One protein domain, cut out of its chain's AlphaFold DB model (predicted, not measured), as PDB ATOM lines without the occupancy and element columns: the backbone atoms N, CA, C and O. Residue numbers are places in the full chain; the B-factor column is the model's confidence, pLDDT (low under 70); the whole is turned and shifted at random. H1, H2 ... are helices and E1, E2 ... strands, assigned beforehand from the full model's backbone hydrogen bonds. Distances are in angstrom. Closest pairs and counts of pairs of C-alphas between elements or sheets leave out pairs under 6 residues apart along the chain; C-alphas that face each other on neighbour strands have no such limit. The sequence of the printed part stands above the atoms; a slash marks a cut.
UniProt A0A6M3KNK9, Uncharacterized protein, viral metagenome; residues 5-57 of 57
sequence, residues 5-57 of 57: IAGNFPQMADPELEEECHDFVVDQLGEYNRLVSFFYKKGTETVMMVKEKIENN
ATOM      1  N   ILE A   5     -10.190 -22.969  26.584       71.56
ATOM      2  CA  ILE A   5     -11.216 -22.247  25.824       71.56
ATOM      3  C   ILE A   5     -12.349 -23.213  25.502       71.56
ATOM      4  O   ILE A   5     -12.137 -24.234  24.848       71.56
ATOM      5  N   ALA A   6     -13.557 -22.891  25.963       64.25
ATOM      6  CA  ALA A   6     -14.771 -23.526  25.470       64.25
ATOM      7  C   ALA A   6     -15.115 -22.919  24.114       64.25
ATOM      8  O   ALA A   6     -15.334 -21.712  24.020       64.25
ATOM      9  N   GLY A   7     -15.139 -23.753  23.072       60.91
ATOM     10  CA  GLY A   7     -15.633 -23.331  21.766       60.91
ATOM     11  C   GLY A   7     -17.048 -22.788  21.930       60.91
ATOM     12  O   GLY A   7     -17.906 -23.440  22.532       60.91
ATOM     13  N   ASN A   8     -17.290 -21.572  21.447       60.97
ATOM     14  CA  ASN A   8     -18.620 -20.985  21.480       60.97
ATOM     15  C   ASN A   8     -19.526 -21.878  20.619       60.97
ATOM     16  O   ASN A   8     -19.214 -22.143  19.459       60.97
ATOM     17  N   PHE A   9     -20.628 -22.382  21.180       55.47
ATOM     18  CA  PHE A   9     -21.515 -23.347  20.509       55.47
ATOM     19  C   PHE A   9     -21.901 -22.998  19.059       55.47
ATOM     20  O   PHE A   9     -21.955 -23.918  18.244       55.47
ATOM     21  N   PRO A  10     -22.131 -21.719  18.700       58.12
ATOM     22  CA  PRO A  10     -22.398 -21.336  17.315       58.12
ATOM     23  C   PRO A  10     -21.196 -21.516  16.377       58.12
ATOM     24  O   PRO A  10     -21.385 -21.922  15.240       58.12
ATOM     25  N   GLN A  11     -19.972 -21.258  16.850       60.00
ATOM     26  CA  GLN A  11     -18.744 -21.416  16.059       60.00
ATOM     27  C   GLN A  11     -18.391 -22.890  15.853       60.00
ATOM     28  O   GLN A  11     -17.914 -23.258  14.797       60.00
ATOM     29  N   MET A  12     -18.705 -23.770  16.811       60.78
ATOM     30  CA  MET A  12     -18.495 -25.215  16.630       60.78
ATOM     31  C   MET A  12     -19.406 -25.842  15.561       60.78
ATOM     32  O   MET A  12     -19.144 -26.964  15.129       60.78
ATOM     33  N   ALA A  13     -20.479 -25.155  15.156       65.94
ATOM     34  CA  ALA A  13     -21.361 -25.610  14.084       65.94
ATOM     35  C   ALA A  13     -20.808 -25.323  12.683       65.94
ATOM     36  O   ALA A  13     -21.307 -25.911  11.723       65.94
ATOM     37  N   ASP A  14     -19.790 -24.467  12.580       74.69
ATOM     38  CA  ASP A  14     -19.140 -24.082  11.336       74.69
ATOM     39  C   ASP A  14     -17.633 -24.398  11.418       74.69
ATOM     40  O   ASP A  14     -16.896 -23.713  12.129       74.69
ATOM     41  N   PRO A  15     -17.162 -25.456  10.732       72.25
ATOM     42  CA  PRO A  15     -15.766 -25.875  10.789       72.25
ATOM     43  C   PRO A  15     -14.760 -24.793  10.379       72.25
ATOM     44  O   PRO A  15     -13.687 -24.745  10.974       72.25
ATOM     45  N   GLU A  16     -15.101 -23.930   9.414       78.56
ATOM     46  CA  GLU A  16     -14.191 -22.890   8.912       78.56
ATOM     47  C   GLU A  16     -13.973 -21.807   9.975       78.56
ATOM     48  O   GLU A  16     -12.840 -21.448  10.288       78.56
ATOM     49  N   LEU A  17     -15.055 -21.355  10.620       77.94
ATOM     50  CA  LEU A  17     -14.978 -20.378  11.714       77.94
ATOM     51  C   LEU A  17     -14.263 -20.925  12.952       77.94
ATOM     52  O   LEU A  17     -13.729 -20.159  13.758       77.94
ATOM     53  N   GLU A  18     -14.300 -22.239  13.148       76.38
ATOM     54  CA  GLU A  18     -13.545 -22.875  14.217       76.38
ATOM     55  C   GLU A  18     -12.045 -22.834  13.932       76.38
ATOM     56  O   GLU A  18     -11.284 -22.392  14.790       76.38
ATOM     57  N   GLU A  19     -11.646 -23.215  12.718       79.19
ATOM     58  CA  GLU A  19     -10.250 -23.207  12.282       79.19
ATOM     59  C   GLU A  19      -9.652 -21.792  12.342       79.19
ATOM     60  O   GLU A  19      -8.586 -21.598  12.923       79.19
ATOM     61  N   GLU A  20     -10.393 -20.769  11.901       83.69
ATOM     62  CA  GLU A  20      -9.969 -19.367  12.039       83.69
ATOM     63  C   GLU A  20      -9.761 -18.950  13.507       83.69
ATOM     64  O   GLU A  20      -8.827 -18.215  13.844       83.69
ATOM     65  N   CYS A  21     -10.630 -19.415  14.410       79.19
ATOM     66  CA  CYS A  21     -10.525 -19.127  15.838       79.19
ATOM     67  C   CYS A  21      -9.320 -19.843  16.463       79.19
ATOM     68  O   CYS A  21      -8.611 -19.258  17.285       79.19
ATOM     69  N   HIS A  22      -9.070 -21.090  16.059       80.06
ATOM     70  CA  HIS A  22      -7.893 -21.849  16.463       80.06
ATOM     71  C   HIS A  22      -6.607 -21.110  16.084       80.06
ATOM     72  O   HIS A  22      -5.783 -20.844  16.963       80.06
ATOM     73  N   ASP A  23      -6.479 -20.719  14.816       86.31
ATOM     74  CA  ASP A  23      -5.293 -20.040  14.293       86.31
ATOM     75  C   ASP A  23      -5.043 -18.712  15.009       86.31
ATOM     76  O   ASP A  23      -3.919 -18.426  15.426       86.31
ATOM     77  N   PHE A  24      -6.100 -17.927  15.240       85.38
ATOM     78  CA  PHE A  24      -6.000 -16.677  15.988       85.38
ATOM     79  C   PHE A  24      -5.494 -16.895  17.421       85.38
ATOM     80  O   PHE A  24      -4.640 -16.158  17.913       85.38
ATOM     81  N   VAL A  25      -6.012 -17.906  18.120       82.62
ATOM     82  CA  VAL A  25      -5.613 -18.187  19.506       82.62
ATOM     83  C   VAL A  25      -4.175 -18.704  19.565       82.62
ATOM     84  O   VAL A  25      -3.423 -18.296  20.452       82.62
ATOM     85  N   VAL A  26      -3.779 -19.574  18.634       84.88
ATOM     86  CA  VAL A  26      -2.410 -20.100  18.534       84.88
ATOM     87  C   VAL A  26      -1.414 -18.987  18.213       84.88
ATOM     88  O   VAL A  26      -0.371 -18.921  18.858       84.88
ATOM     89  N   ASP A  27      -1.739 -18.063  17.308       88.75
ATOM     90  CA  ASP A  27      -0.887 -16.904  17.006       88.75
ATOM     91  C   ASP A  27      -0.643 -16.029  18.248       88.75
ATOM     92  O   ASP A  27       0.483 -15.625  18.539       88.75
ATOM     93  N   GLN A  28      -1.690 -15.785  19.040       84.69
ATOM     94  CA  GLN A  28      -1.603 -14.906  20.207       84.69
ATOM     95  C   GLN A  28      -0.955 -15.566  21.433       84.69
ATOM     96  O   GLN A  28      -0.358 -14.878  22.265       84.69
ATOM     97  N   LEU A  29      -1.124 -16.879  21.604       83.31
ATOM     98  CA  LEU A  29      -0.849 -17.566  22.874       83.31
ATOM     99  C   LEU A  29       0.066 -18.790  22.739       83.31
ATOM    100  O   LEU A  29       0.484 -19.353  23.753       83.31
ATOM    101  N   GLY A  30       0.392 -19.196  21.515       82.94
ATOM    102  CA  GLY A  30       1.188 -20.376  21.189       82.94
ATOM    103  C   GLY A  30       0.393 -21.674  21.286       82.94
ATOM    104  O   GLY A  30       0.286 -22.406  20.311       82.94
ATOM    105  N   GLU A  31      -0.187 -21.967  22.450       78.56
ATOM    106  CA  GLU A  31      -0.974 -23.185  22.674       78.56
ATOM    107  C   GLU A  31      -2.138 -22.941  23.642       78.56
ATOM    108  O   GLU A  31      -2.046 -22.158  24.592       78.56
ATOM    109  N   TYR A  32      -3.239 -23.667  23.439       80.81
ATOM    110  CA  TYR A  32      -4.375 -23.685  24.359       80.81
ATOM    111  C   TYR A  32      -5.044 -25.060  24.397       80.81
ATOM    112  O   TYR A  32      -4.949 -25.856  23.465       80.81
ATOM    113  N   ASN A  33      -5.758 -25.337  25.488       75.69
ATOM    114  CA  ASN A  33      -6.564 -26.542  25.630       75.69
ATOM    115  C   ASN A  33      -7.997 -26.242  25.194       75.69
ATOM    116  O   ASN A  33      -8.672 -25.377  25.761       75.69
ATOM    117  N   ARG A  34      -8.482 -26.978  24.195       71.94
ATOM    118  CA  ARG A  34      -9.852 -26.847  23.702       71.94
ATOM    119  C   ARG A  34     -10.802 -27.675  24.564       71.94
ATOM    120  O   ARG A  34     -10.682 -28.897  24.647       71.94
ATOM    121  N   LEU A  35     -11.769 -27.014  25.191       69.25
ATOM    122  CA  LEU A  35     -12.861 -27.684  25.891       69.25
ATOM    123  C   LEU A  35     -13.922 -28.073  24.862       69.25
ATOM    124  O   LEU A  35     -14.718 -27.246  24.411       69.25
ATOM    125  N   VAL A  36     -13.924 -29.352  24.493       60.66
ATOM    126  CA  VAL A  36     -14.944 -29.922  23.613       60.66
ATOM    127  C   VAL A  36     -16.239 -30.057  24.408       60.66
ATOM    128  O   VAL A  36     -16.435 -30.995  25.181       60.66
ATOM    129  N   SER A  37     -17.131 -29.084  24.234       52.81
ATOM    130  CA  SER A  37     -18.474 -29.137  24.804       52.81
ATOM    131  C   SER A  37     -19.349 -29.942  23.845       52.81
ATOM    132  O   SER A  37     -19.872 -29.404  22.872       52.81
ATOM    133  N   PHE A  38     -19.483 -31.251  24.066       51.09
ATOM    134  CA  PHE A  38     -20.360 -32.090  23.247       51.09
ATOM    135  C   PHE A  38     -21.830 -31.707  23.483       51.09
ATOM    136  O   PHE A  38     -22.509 -32.300  24.316       51.09
ATOM    137  N   PHE A  39     -22.357 -30.742  22.727       53.09
ATOM    138  CA  PHE A  39     -23.801 -30.635  22.497       53.09
ATOM    139  C   PHE A  39     -24.125 -30.946  21.042       53.09
ATOM    140  O   PHE A  39     -24.720 -30.166  20.310       53.09
ATOM    141  N   TYR A  40     -23.755 -32.152  20.634       51.34
ATOM    142  CA  TYR A  40     -24.401 -32.820  19.518       51.34
ATOM    143  C   TYR A  40     -24.927 -34.121  20.084       51.34
ATOM    144  O   TYR A  40     -24.154 -35.045  20.313       51.34
ATOM    145  N   LYS A  41     -26.240 -34.207  20.321       52.38
ATOM    146  CA  LYS A  41     -26.898 -35.440  20.792       52.38
ATOM    147  C   LYS A  41     -26.419 -36.672  19.997       52.38
ATOM    148  O   LYS A  41     -26.062 -37.689  20.576       52.38
ATOM    149  N   LYS A  42     -26.258 -36.492  18.681       60.84
ATOM    150  CA  LYS A  42     -25.698 -37.468  17.732       60.84
ATOM    151  C   LYS A  42     -24.197 -37.753  17.894       60.84
ATOM    152  O   LYS A  42     -23.752 -38.870  17.648       60.84
ATOM    153  N   GLY A  43     -23.407 -36.750  18.270       59.62
ATOM    154  CA  GLY A  43     -21.968 -36.888  18.507       59.62
ATOM    155  C   GLY A  43     -21.685 -37.730  19.749       59.62
ATOM    156  O   GLY A  43     -20.882 -38.655  19.688       59.62
ATOM    157  N   THR A  44     -22.426 -37.493  20.834       64.44
ATOM    158  CA  THR A  44     -22.344 -38.315  22.049       64.44
ATOM    159  C   THR A  44     -22.742 -39.762  21.761       64.44
ATOM    160  O   THR A  44     -22.021 -40.678  22.142       64.44
ATOM    161  N   GLU A  45     -23.828 -39.986  21.016       67.06
ATOM    162  CA  GLU A  45     -24.243 -41.330  20.575       67.06
ATOM    163  C   GLU A  45     -23.153 -42.029  19.741       67.06
ATOM    164  O   GLU A  45     -22.879 -43.211  19.938       67.06
ATOM    165  N   THR A  46     -22.474 -41.294  18.855       68.31
ATOM    166  CA  THR A  46     -21.392 -41.835  18.017       68.31
ATOM    167  C   THR A  46     -20.166 -42.225  18.847       68.31
ATOM    168  O   THR A  46     -19.617 -43.307  18.655       68.31
ATOM    169  N   VAL A  47     -19.757 -41.385  19.802       70.19
ATOM    170  CA  VAL A  47     -18.631 -41.680  20.705       70.19
ATOM    171  C   VAL A  47     -18.937 -42.892  21.589       70.19
ATOM    172  O   VAL A  47     -18.085 -43.769  21.735       70.19
ATOM    173  N   MET A  48     -20.158 -42.987  22.122       77.75
ATOM    174  CA  MET A  48     -20.589 -44.141  22.922       77.75
ATOM    175  C   MET A  48     -20.576 -45.436  22.101       77.75
ATOM    176  O   MET A  48     -20.049 -46.444  22.562       77.75
ATOM    177  N   MET A  49     -21.051 -45.392  20.854       74.19
ATOM    178  CA  MET A  49     -21.048 -46.549  19.955       74.19
ATOM    179  C   MET A  49     -19.629 -47.031  19.608       74.19
ATOM    180  O   MET A  49     -19.379 -48.232  19.523       74.19
ATOM    181  N   VAL A  50     -18.684 -46.109  19.389       71.00
ATOM    182  CA  VAL A  50     -17.277 -46.468  19.136       71.00
ATOM    183  C   VAL A  50     -16.654 -47.104  20.375       71.00
ATOM    184  O   VAL A  50     -15.974 -48.121  20.253       71.00
ATOM    185  N   LYS A  51     -16.921 -46.552  21.562       77.12
ATOM    186  CA  LYS A  51     -16.444 -47.107  22.830       77.12
ATOM    187  C   LYS A  51     -16.938 -48.543  23.045       77.12
ATOM    188  O   LYS A  51     -16.124 -49.426  23.297       77.12
ATOM    189  N   GLU A  52     -18.233 -48.797  22.859       82.81
ATOM    190  CA  GLU A  52     -18.815 -50.140  23.004       82.81
ATOM    191  C   GLU A  52     -18.203 -51.164  22.037       82.81
ATOM    192  O   GLU A  52     -18.043 -52.330  22.389       82.81
ATOM    193  N   LYS A  53     -17.824 -50.754  20.821       75.12
ATOM    194  CA  LYS A  53     -17.147 -51.643  19.859       75.12
ATOM    195  C   LYS A  53     -15.722 -52.016  20.262       75.12
ATOM    196  O   LYS A  53     -15.246 -53.065  19.841       75.12
ATOM    197  N   ILE A  54     -15.040 -51.149  21.008       78.94
ATOM    198  CA  ILE A  54     -13.686 -51.406  21.511       78.94
ATOM    199  C   ILE A  54     -13.743 -52.313  22.743       78.94
ATOM    200  O   ILE A  54     -12.893 -53.175  22.885       78.94
ATOM    201  N   GLU A  55     -14.743 -52.146  23.615       79.31
ATOM    202  CA  GLU A  55     -14.874 -52.939  24.850       79.31
ATOM    203  C   GLU A  55     -15.396 -54.370  24.615       79.31
ATOM    204  O   GLU A  55     -15.181 -55.239  25.458       79.31
ATOM    205  N   ASN A  56     -16.075 -54.624  23.490       71.44
ATOM    206  CA  ASN A  56     -16.652 -55.932  23.141       71.44
ATOM    207  C   ASN A  56     -15.844 -56.733  22.096       71.44
ATOM    208  O   ASN A  56     -16.326 -57.767  21.628       71.44
ATOM    209  N   ASN A  57     -14.655 -56.261  21.715       54.31
ATOM    210  CA  ASN A  57     -13.668 -56.985  20.899       54.31
ATOM    211  C   ASN A  57     -12.439 -57.313  21.749       54.31
ATOM    212  O   ASN A  57     -11.819 -58.365  21.480       54.31
TER     213      ASN A  57
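Overview. This is residues 5 to 57 of the 57 residues of an uncharacterized protein of viral metagenome (UniProt A0A6M3KNK9). Two helices of equal length sit at opposite ends of an elongated model, H1 in a small body with strand E1 and H2 sticking out free as an arm, joined through an extended stretch that holds E1. The first printed residues, 5 to 6, run beside E1 in a short parallel pairing. The printed part has 53 residues, in the order H1, E1, H2; it is mostly helix and loose, with a radius of gyration of the C-alphas of 14.4 A, and spans 44 by 22 by 16 A, only just elongated.

Along the chain. H1, residues 15 to 29, measures 20.9 A from C-alpha 15 at (-15.766, -25.875, 10.789) to C-alpha 29. E1 is residues 33 to 35. H2, residues 41 to 55, measures 21.6 A and ends with C-alpha 55 at (-14.874, -52.939, 24.850).

Arrangement. H1 and H2 are apart, and each is apart from E1. E1 pairs with no named strand. In H1 and H2 every O i to N i+4 pair is within hydrogen-bond range.

Size, cuts and confidence. The C-alphas farthest apart, of Gln 28 and Asn 56, are 43.8 A apart. Residues 41 to 57 stand free. Both links are tight and the printed part has no cut. Residues 6 to 13, 35 to 46 and 57 have pLDDT under 70.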